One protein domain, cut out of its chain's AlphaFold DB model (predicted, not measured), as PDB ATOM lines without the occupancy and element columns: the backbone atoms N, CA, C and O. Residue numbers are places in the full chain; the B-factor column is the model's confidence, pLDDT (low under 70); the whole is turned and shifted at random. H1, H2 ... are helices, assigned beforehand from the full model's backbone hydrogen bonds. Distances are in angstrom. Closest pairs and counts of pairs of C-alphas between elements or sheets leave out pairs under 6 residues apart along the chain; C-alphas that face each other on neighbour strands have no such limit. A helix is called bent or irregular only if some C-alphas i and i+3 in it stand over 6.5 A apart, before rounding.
ATOM      1  N   GLN A   2     193.291 140.751 222.720       78.44
ATOM      2  CA  GLN A   2     192.821 140.529 221.338       78.44
ATOM      3  C   GLN A   2     191.639 139.540 221.206       78.44
ATOM      4  O   GLN A   2     190.731 139.773 220.416       78.44
ATOM      5  N   GLY A   3     191.583 138.489 222.034       80.69
ATOM      6  CA  GLY A   3     190.472 137.522 222.017       80.69
ATOM      7  C   GLY A   3     189.117 138.091 222.459       80.69
ATOM      8  O   GLY A   3     188.087 137.687 221.931       80.69
ATOM      9  N   LEU A   4     189.107 139.072 223.372       77.44
ATOM     10  CA  LEU A   4     187.872 139.735 223.816       77.44
ATOM     11  C   LEU A   4     187.302 140.647 222.724       77.44
ATOM     12  O   LEU A   4     186.094 140.668 222.508       77.44
ATOM     13  N   VAL A   5     188.173 141.340 221.983       84.62
ATOM     14  CA  VAL A   5     187.770 142.181 220.845       84.62
ATOM     15  C   VAL A   5     187.173 141.326 219.723       84.62
ATOM     16  O   VAL A   5     186.115 141.664 219.196       84.62
ATOM     17  N   GLN A   6     187.789 140.179 219.417       78.62
ATOM     18  CA  GLN A   6     187.275 139.250 218.407       78.62
ATOM     19  C   GLN A   6     185.911 138.661 218.802       78.62
ATOM     20  O   GLN A   6     185.016 138.543 217.963       78.62
ATOM     21  N   ALA A   7     185.733 138.310 220.080       81.94
ATOM     22  CA  ALA A   7     184.468 137.786 220.593       81.94
ATOM     23  C   ALA A   7     183.335 138.820 220.485       81.94
ATOM     24  O   ALA A   7     182.250 138.486 220.015       81.94
ATOM     25  N   MET A   8     183.601 140.086 220.826       79.88
ATOM     26  CA  MET A   8     182.620 141.172 220.700       79.88
ATOM     27  C   MET A   8     182.236 141.455 219.243       79.88
ATOM     28  O   MET A   8     181.060 141.649 218.949       79.88
ATOM     29  N   GLN A   9     183.200 141.437 218.317       82.50
ATOM     30  CA  GLN A   9     182.919 141.599 216.885       82.50
ATOM     31  C   GLN A   9     182.088 140.436 216.344       82.50
ATOM     32  O   GLN A   9     181.101 140.648 215.644       82.50
ATOM     33  N   THR A  10     182.443 139.206 216.718       80.31
ATOM     34  CA  THR A  10     181.695 138.010 216.312       80.31
ATOM     35  C   THR A  10     180.264 138.063 216.844       80.31
ATOM     36  O   THR A  10     179.323 137.784 216.105       80.31
ATOM     37  N   GLN A  11     180.077 138.499 218.093       84.25
ATOM     38  CA  GLN A  11     178.758 138.681 218.690       84.25
ATOM     39  C   GLN A  11     177.945 139.765 217.973       84.25
ATOM     40  O   GLN A  11     176.787 139.524 217.647       84.25
ATOM     41  N   ALA A  12     178.548 140.915 217.665       84.81
ATOM     42  CA  ALA A  12     177.882 141.992 216.934       84.81
ATOM     43  C   ALA A  12     177.456 141.558 215.520       84.81
ATOM     44  O   ALA A  12     176.321 141.801 215.119       84.81
ATOM     45  N   HIS A  13     178.322 140.852 214.782       77.19
ATOM     46  CA  HIS A  13     177.974 140.302 213.468       77.19
ATOM     47  C   HIS A  13     176.866 139.248 213.554       77.19
ATOM     48  O   HIS A  13     175.953 139.249 212.731       77.19
ATOM     49  N   THR A  14     176.916 138.377 214.564       82.06
ATOM     50  CA  THR A  14     175.891 137.345 214.786       82.06
ATOM     51  C   THR A  14     174.545 137.977 215.138       82.06
ATOM     52  O   THR A  14     173.511 137.557 214.624       82.06
ATOM     53  N   GLN A  15     174.551 139.023 215.967       83.38
ATOM     54  CA  GLN A  15     173.346 139.753 216.345       83.38
ATOM     55  C   GLN A  15     172.740 140.502 215.154       83.38
ATOM     56  O   GLN A  15     171.536 140.406 214.936       83.38
ATOM     57  N   ALA A  16     173.564 141.183 214.354       86.94
ATOM     58  CA  ALA A  16     173.111 141.862 213.142       86.94
ATOM     59  C   ALA A  16     172.527 140.876 212.113       86.94
ATOM     60  O   ALA A  16     171.494 141.152 211.509       86.94
ATOM     61  N   ALA A  17     173.147 139.703 211.942       83.56
ATOM     62  CA  ALA A  17     172.626 138.658 211.063       83.56
ATOM     63  C   ALA A  17     171.273 138.115 211.551       83.56
ATOM     64  O   ALA A  17     170.356 137.955 210.749       83.56
ATOM     65  N   LEU A  18     171.123 137.887 212.862       86.94
ATOM     66  CA  LEU A  18     169.861 137.427 213.445       86.94
ATOM     67  C   LEU A  18     168.749 138.473 213.296       86.94
ATOM     68  O   LEU A  18     167.628 138.118 212.949       86.94
ATOM     69  N   GLN A  19     169.061 139.753 213.511       84.62
ATOM     70  CA  GLN A  19     168.114 140.853 213.299       84.62
ATOM     71  C   GLN A  19     167.665 140.928 211.841       84.62
ATOM     72  O   GLN A  19     166.469 140.911 211.573       84.62
ATOM     73  N   SER A  20     168.610 140.903 210.900       82.69
ATOM     74  CA  SER A  20     168.291 140.909 209.471       82.69
ATOM     75  C   SER A  20     167.423 139.711 209.065       82.69
ATOM     76  O   SER A  20     166.527 139.848 208.233       82.69
ATOM     77  N   GLN A  21     167.643 138.542 209.674       81.44
ATOM     78  CA  GLN A  21     166.835 137.353 209.420       81.44
ATOM     79  C   GLN A  21     165.404 137.484 209.968       81.44
ATOM     80  O   GLN A  21     164.460 137.103 209.277       81.44
ATOM     81  N   LEU A  22     165.236 138.037 211.173       86.88
ATOM     82  CA  LEU A  22     163.919 138.288 211.768       86.88
ATOM     83  C   LEU A  22     163.130 139.330 210.968       86.88
ATOM     84  O   LEU A  22     161.971 139.098 210.640       86.88
ATOM     85  N   GLU A  23     163.772 140.430 210.575       86.25
ATOM     86  CA  GLU A  23     163.151 141.475 209.751       86.25
ATOM     87  C   GLU A  23     162.680 140.930 208.399       86.25
ATOM     88  O   GLU A  23     161.582 141.248 207.945       86.25
ATOM     89  N   ALA A  24     163.486 140.083 207.752       78.38
ATOM     90  CA  ALA A  24     163.103 139.452 206.494       78.38
ATOM     91  C   ALA A  24     161.877 138.540 206.658       78.38
ATOM     92  O   ALA A  24     161.006 138.520 205.786       78.38
ATOM     93  N   GLN A  25     161.791 137.812 207.777       81.06
ATOM     94  CA  GLN A  25     160.648 136.959 208.088       81.06
ATOM     95  C   GLN A  25     159.379 137.790 208.329       81.06
ATOM     96  O   GLN A  25     158.359 137.541 207.690       81.06
ATOM     97  N   GLU A  26     159.456 138.832 209.158       86.94
ATOM     98  CA  GLU A  26     158.325 139.731 209.415       86.94
ATOM     99  C   GLU A  26     157.835 140.418 208.130       86.94
ATOM    100  O   GLU A  26     156.631 140.500 207.870       86.94
ATOM    101  N   GLN A  27     158.755 140.872 207.275       85.31
ATOM    102  CA  GLN A  27     158.404 141.478 205.989       85.31
ATOM    103  C   GLN A  27     157.724 140.486 205.038       85.31
ATOM    104  O   GLN A  27     156.802 140.877 204.313       85.31
ATOM    105  N   ALA A  28     158.159 139.224 205.025       78.81
ATOM    106  CA  ALA A  28     157.531 138.172 204.234       78.81
ATOM    107  C   ALA A  28     156.105 137.875 204.725       78.81
ATOM    108  O   ALA A  28     155.185 137.826 203.903       78.81
ATOM    109  N   ASP A  29     155.904 137.776 206.040       81.19
ATOM    110  CA  ASP A  29     154.605 137.486 206.657       81.19
ATOM    111  C   ASP A  29     153.584 138.605 206.407       81.19
ATOM    112  O   ASP A  29     152.442 138.352 205.998       81.19
ATOM    113  N   VAL A  30     154.001 139.863 206.587       86.25
ATOM    114  CA  VAL A  30     153.161 141.040 206.316       86.25
ATOM    115  C   VAL A  30     152.789 141.110 204.836       86.25
ATOM    116  O   VAL A  30     151.628 141.349 204.489       86.25
ATOM    117  N   TRP A  31     153.760 140.887 203.950       84.44
ATOM    118  CA  TRP A  31     153.520 140.901 202.512       84.44
ATOM    119  C   TRP A  31     152.547 139.799 202.082       84.44
ATOM    120  O   TRP A  31     151.596 140.090 201.354       84.44
ATOM    121  N   TRP A  32     152.741 138.567 202.557       79.38
ATOM    122  CA  TRP A  32     151.887 137.437 202.200       79.38
ATOM    123  C   TRP A  32     150.452 137.629 202.697       79.38
ATOM    124  O   TRP A  32     149.506 137.492 201.923       79.38
ATOM    125  N   SER A  33     150.287 138.073 203.945       80.06
ATOM    126  CA  SER A  33     148.973 138.391 204.519       80.06
ATOM    127  C   SER A  33     148.250 139.490 203.731       80.06
ATOM    128  O   SER A  33     147.043 139.414 203.489       80.06
ATOM    129  N   SER A  34     148.986 140.513 203.282       81.38
ATOM    130  CA  SER A  34     148.425 141.569 202.439       81.38
ATOM    131  C   SER A  34     148.027 141.057 201.054       81.38
ATOM    132  O   SER A  34     147.007 141.493 200.516       81.38
ATOM    133  N   LEU A  35     148.821 140.163 200.461       76.62
ATOM    134  CA  LEU A  35     148.557 139.597 199.142       76.62
ATOM    135  C   LEU A  35     147.326 138.682 199.164       76.62
ATOM    136  O   LEU A  35     146.466 138.823 198.298       76.62
ATOM    137  N   LEU A  36     147.202 137.827 200.186       74.88
ATOM    138  CA  LEU A  36     146.021 136.987 200.410       74.88
ATOM    139  C   LEU A  36     144.749 137.834 200.459       74.88
ATOM    140  O   LEU A  36     143.843 137.625 199.665       74.88
ATOM    141  N   ARG A  37     144.731 138.876 201.295       74.25
ATOM    142  CA  ARG A  37     143.559 139.749 201.464       74.25
ATOM    143  C   ARG A  37     143.153 140.518 200.202       74.25
ATOM    144  O   ARG A  37     141.999 140.908 200.078       74.25
ATOM    145  N   THR A  38     144.101 140.833 199.321       73.50
ATOM    146  CA  THR A  38     143.853 141.726 198.174       73.50
ATOM    147  C   THR A  38     143.650 140.994 196.858       73.50
ATOM    148  O   THR A  38     143.064 141.573 195.946       73.50
ATOM    149  N   ARG A  39     144.157 139.764 196.728       67.19
ATOM    150  CA  ARG A  39     144.307 139.104 195.426       67.19
ATOM    151  C   ARG A  39     143.731 137.693 195.361       67.19
ATOM    152  O   ARG A  39     143.477 137.224 194.257       67.19
ATOM    153  N   PHE A  40     143.514 137.036 196.498       67.56
ATOM    154  CA  PHE A  40     142.959 135.686 196.553       67.56
ATOM    155  C   PHE A  40     141.666 135.707 197.376       67.56
ATOM    156  O   PHE A  40     141.708 135.814 198.595       67.56
ATOM    157  N   GLU A  41     140.510 135.640 196.707       63.78
ATOM    158  CA  GLU A  41     139.237 135.376 197.390       63.78
ATOM    159  C   GLU A  41     139.256 133.963 197.996       63.78
ATOM    160  O   GLU A  41     139.880 133.049 197.443       63.78
ATOM    161  N   ASP A  42     138.587 133.801 199.144       58.03
ATOM    162  CA  ASP A  42     138.537 132.561 199.925       58.03
ATOM    163  C   ASP A  42     138.187 131.351 199.032       58.03
ATOM    164  O   ASP A  42     137.034 131.146 198.659       58.03
ATOM    165  N   GLY A  43     139.191 130.532 198.685       56.25
ATOM    166  CA  GLY A  43     138.987 129.234 198.027       56.25
ATOM    167  C   GLY A  43     139.817 128.927 196.774       56.25
ATOM    168  O   GLY A  43     139.840 127.771 196.359       56.25
ATOM    169  N   ALA A  44     140.556 129.873 196.184       58.16
ATOM    170  CA  ALA A  44     141.352 129.626 194.965       58.16
ATOM    171  C   ALA A  44     142.798 129.141 195.244       58.16
ATOM    172  O   ALA A  44     143.764 129.661 194.685       58.16
ATOM    173  N   VAL A  45     142.963 128.157 196.134       56.31
ATOM    174  CA  VAL A  45     144.263 127.782 196.736       56.31
ATOM    175  C   VAL A  45     145.283 127.225 195.726       56.31
ATOM    176  O   VAL A  45     146.476 127.482 195.871       56.31
ATOM    177  N   GLU A  46     144.850 126.512 194.684       54.94
ATOM    178  CA  GLU A  46     145.778 125.904 193.709       54.94
ATOM    179  C   GLU A  46     146.290 126.908 192.662       54.94
ATOM    180  O   GLU A  46     147.493 126.972 192.419       54.94
ATOM    181  N   ALA A  47     145.422 127.772 192.116       54.62
ATOM    182  CA  ALA A  47     145.839 128.865 191.222       54.62
ATOM    183  C   ALA A  47     146.682 129.934 191.950       54.62
ATOM    184  O   ALA A  47     147.438 130.679 191.324       54.62
ATOM    185  N   ALA A  48     146.575 129.996 193.281       66.75
ATOM    186  CA  ALA A  48     147.346 130.904 194.115       66.75
ATOM    187  C   ALA A  48     148.808 130.494 194.296       66.75
ATOM    188  O   ALA A  48     149.625 131.365 194.586       66.75
ATOM    189  N   TRP A  49     149.161 129.214 194.130       73.25
ATOM    190  CA  TRP A  49     150.519 128.752 194.423       73.25
ATOM    191  C   TRP A  49     151.539 129.195 193.369       73.25
ATOM    192  O   TRP A  49     152.570 129.764 193.726       73.25
ATOM    193  N   ASP A  50     151.243 129.023 192.082       71.88
ATOM    194  CA  ASP A  50     152.142 129.473 191.008       71.88
ATOM    195  C   ASP A  50     152.281 131.004 191.002       71.88
ATOM    196  O   ASP A  50     153.382 131.549 190.882       71.88
ATOM    197  N   GLU A  51     151.173 131.715 191.224       73.62
ATOM    198  CA  GLU A  51     151.156 133.174 191.343       73.62
ATOM    199  C   GLU A  51     151.905 133.642 192.609       73.62
ATOM    200  O   GLU A  51     152.641 134.629 192.562       73.62
ATOM    201  N   PHE A  52     151.798 132.915 193.727       75.19
ATOM    202  CA  PHE A  52     152.600 133.150 194.930       75.19
ATOM    203  C   PHE A  52     154.089 132.998 194.643       75.19
ATOM    204  O   PHE A  52     154.849 133.919 194.940       75.19
ATOM    205  N   VAL A  53     154.506 131.877 194.046       76.06
ATOM    206  CA  VAL A  53     155.914 131.611 193.728       76.06
ATOM    207  C   VAL A  53     156.466 132.728 192.845       76.06
ATOM    208  O   VAL A  53     157.528 133.276 193.146       76.06
ATOM    209  N   ARG A  54     155.713 133.144 191.821       75.44
ATOM    210  CA  ARG A  54     156.088 134.238 190.918       75.44
ATOM    211  C   ARG A  54     156.254 135.572 191.648       75.44
ATOM    212  O   ARG A  54     157.261 136.258 191.472       75.44
ATOM    213  N   LEU A  55     155.283 135.959 192.476       77.06
ATOM    214  CA  LEU A  55     155.310 137.244 193.182       77.06
ATOM    215  C   LEU A  55     156.348 137.267 194.312       77.06
ATOM    216  O   LEU A  55     156.985 138.297 194.538       77.06
ATOM    217  N   PHE A  56     156.547 136.137 194.989       78.62
ATOM    218  CA  PHE A  56     157.581 135.969 196.003       78.62
ATOM    219  C   PHE A  56     158.969 136.105 195.375       78.62
ATOM    220  O   PHE A  56     159.793 136.878 195.859       78.62
ATOM    221  N   GLN A  57     159.211 135.423 194.253       73.00
ATOM    222  CA  GLN A  57     160.473 135.532 193.525       73.00
ATOM    223  C   GLN A  57     160.724 136.960 193.041       73.00
ATOM    224  O   GLN A  57     161.801 137.488 193.289       73.00
ATOM    225  N   ALA A  58     159.732 137.629 192.447       73.69
ATOM    226  CA  ALA A  58     159.886 139.011 191.991       73.69
ATOM    227  C   ALA A  58     160.221 139.996 193.129       73.69
ATOM    228  O   ALA A  58     160.955 140.960 192.922       73.69
ATOM    229  N   LYS A  59     159.685 139.772 194.337       76.12
ATOM    230  CA  LYS A  59     159.887 140.668 195.484       76.12
ATOM    231  C   LYS A  59     161.174 140.384 196.261       76.12
ATOM    232  O   LYS A  59     161.816 141.327 196.717       76.12
ATOM    233  N   PHE A  60     161.529 139.114 196.439       76.88
ATOM    234  CA  PHE A  60     162.614 138.694 197.336       76.88
ATOM    235  C   PHE A  60     163.842 138.139 196.612       76.88
ATOM    236  O   PHE A  60     164.893 137.977 197.231       76.88
ATOM    237  N   VAL A  61     163.748 137.868 195.308       74.50
ATOM    238  CA  VAL A  61     164.865 137.407 194.478       74.50
ATOM    239  C   VAL A  61     165.047 138.384 193.315       74.50
ATOM    240  O   VAL A  61     164.485 138.174 192.239       74.50
TER     241      VAL A  61
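Overview. This is residues 2 to 61 of the 107 residues of an uncharacterized protein of Colocasia esculenta (UniProt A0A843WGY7). One long helix, H1, makes the length, and a short helix, H2, folds back near its last part like a hook. Residues 2 to 23 of H1 stick out as a free arm. The printed part has 60 residues, two named helices in the order H1, H2 and no named strand; it is all helix, and extended, with a radius of gyration of the C-alphas of 18.2 A and spans of 59 by 18 by 14 A.

Arrangement. Start with H1, residues 2 to 39, and look from there to H2, residues 47 to 60. The two are near each other, with 15 pairs of C-alphas within 10 A, the closest at 8.5 A. In H1 every O i to N i+4 pair is within hydrogen-bond range; in H2, 9 of 10 are.

Along the chain. Find C-alpha 2 at (192.821, 140.529, 221.338); from there H1 runs 55.0 A to C-alpha 39. H2 runs 20.4 A from C-alpha 47 to C-alpha 60 at (162.614, 138.694, 197.336). H2 is neither bent nor irregular, but only just: C-alphas 47 and 50 are 6.3 A apart.

Size, cuts and confidence. The two C-alphas farthest apart, of Gln 2 and Gly 43, are 59.7 A apart. The printed part has no cut. The H1 to H2 link is short, 7 residues. Look for pLDDT under 70 at residues 39 to 48.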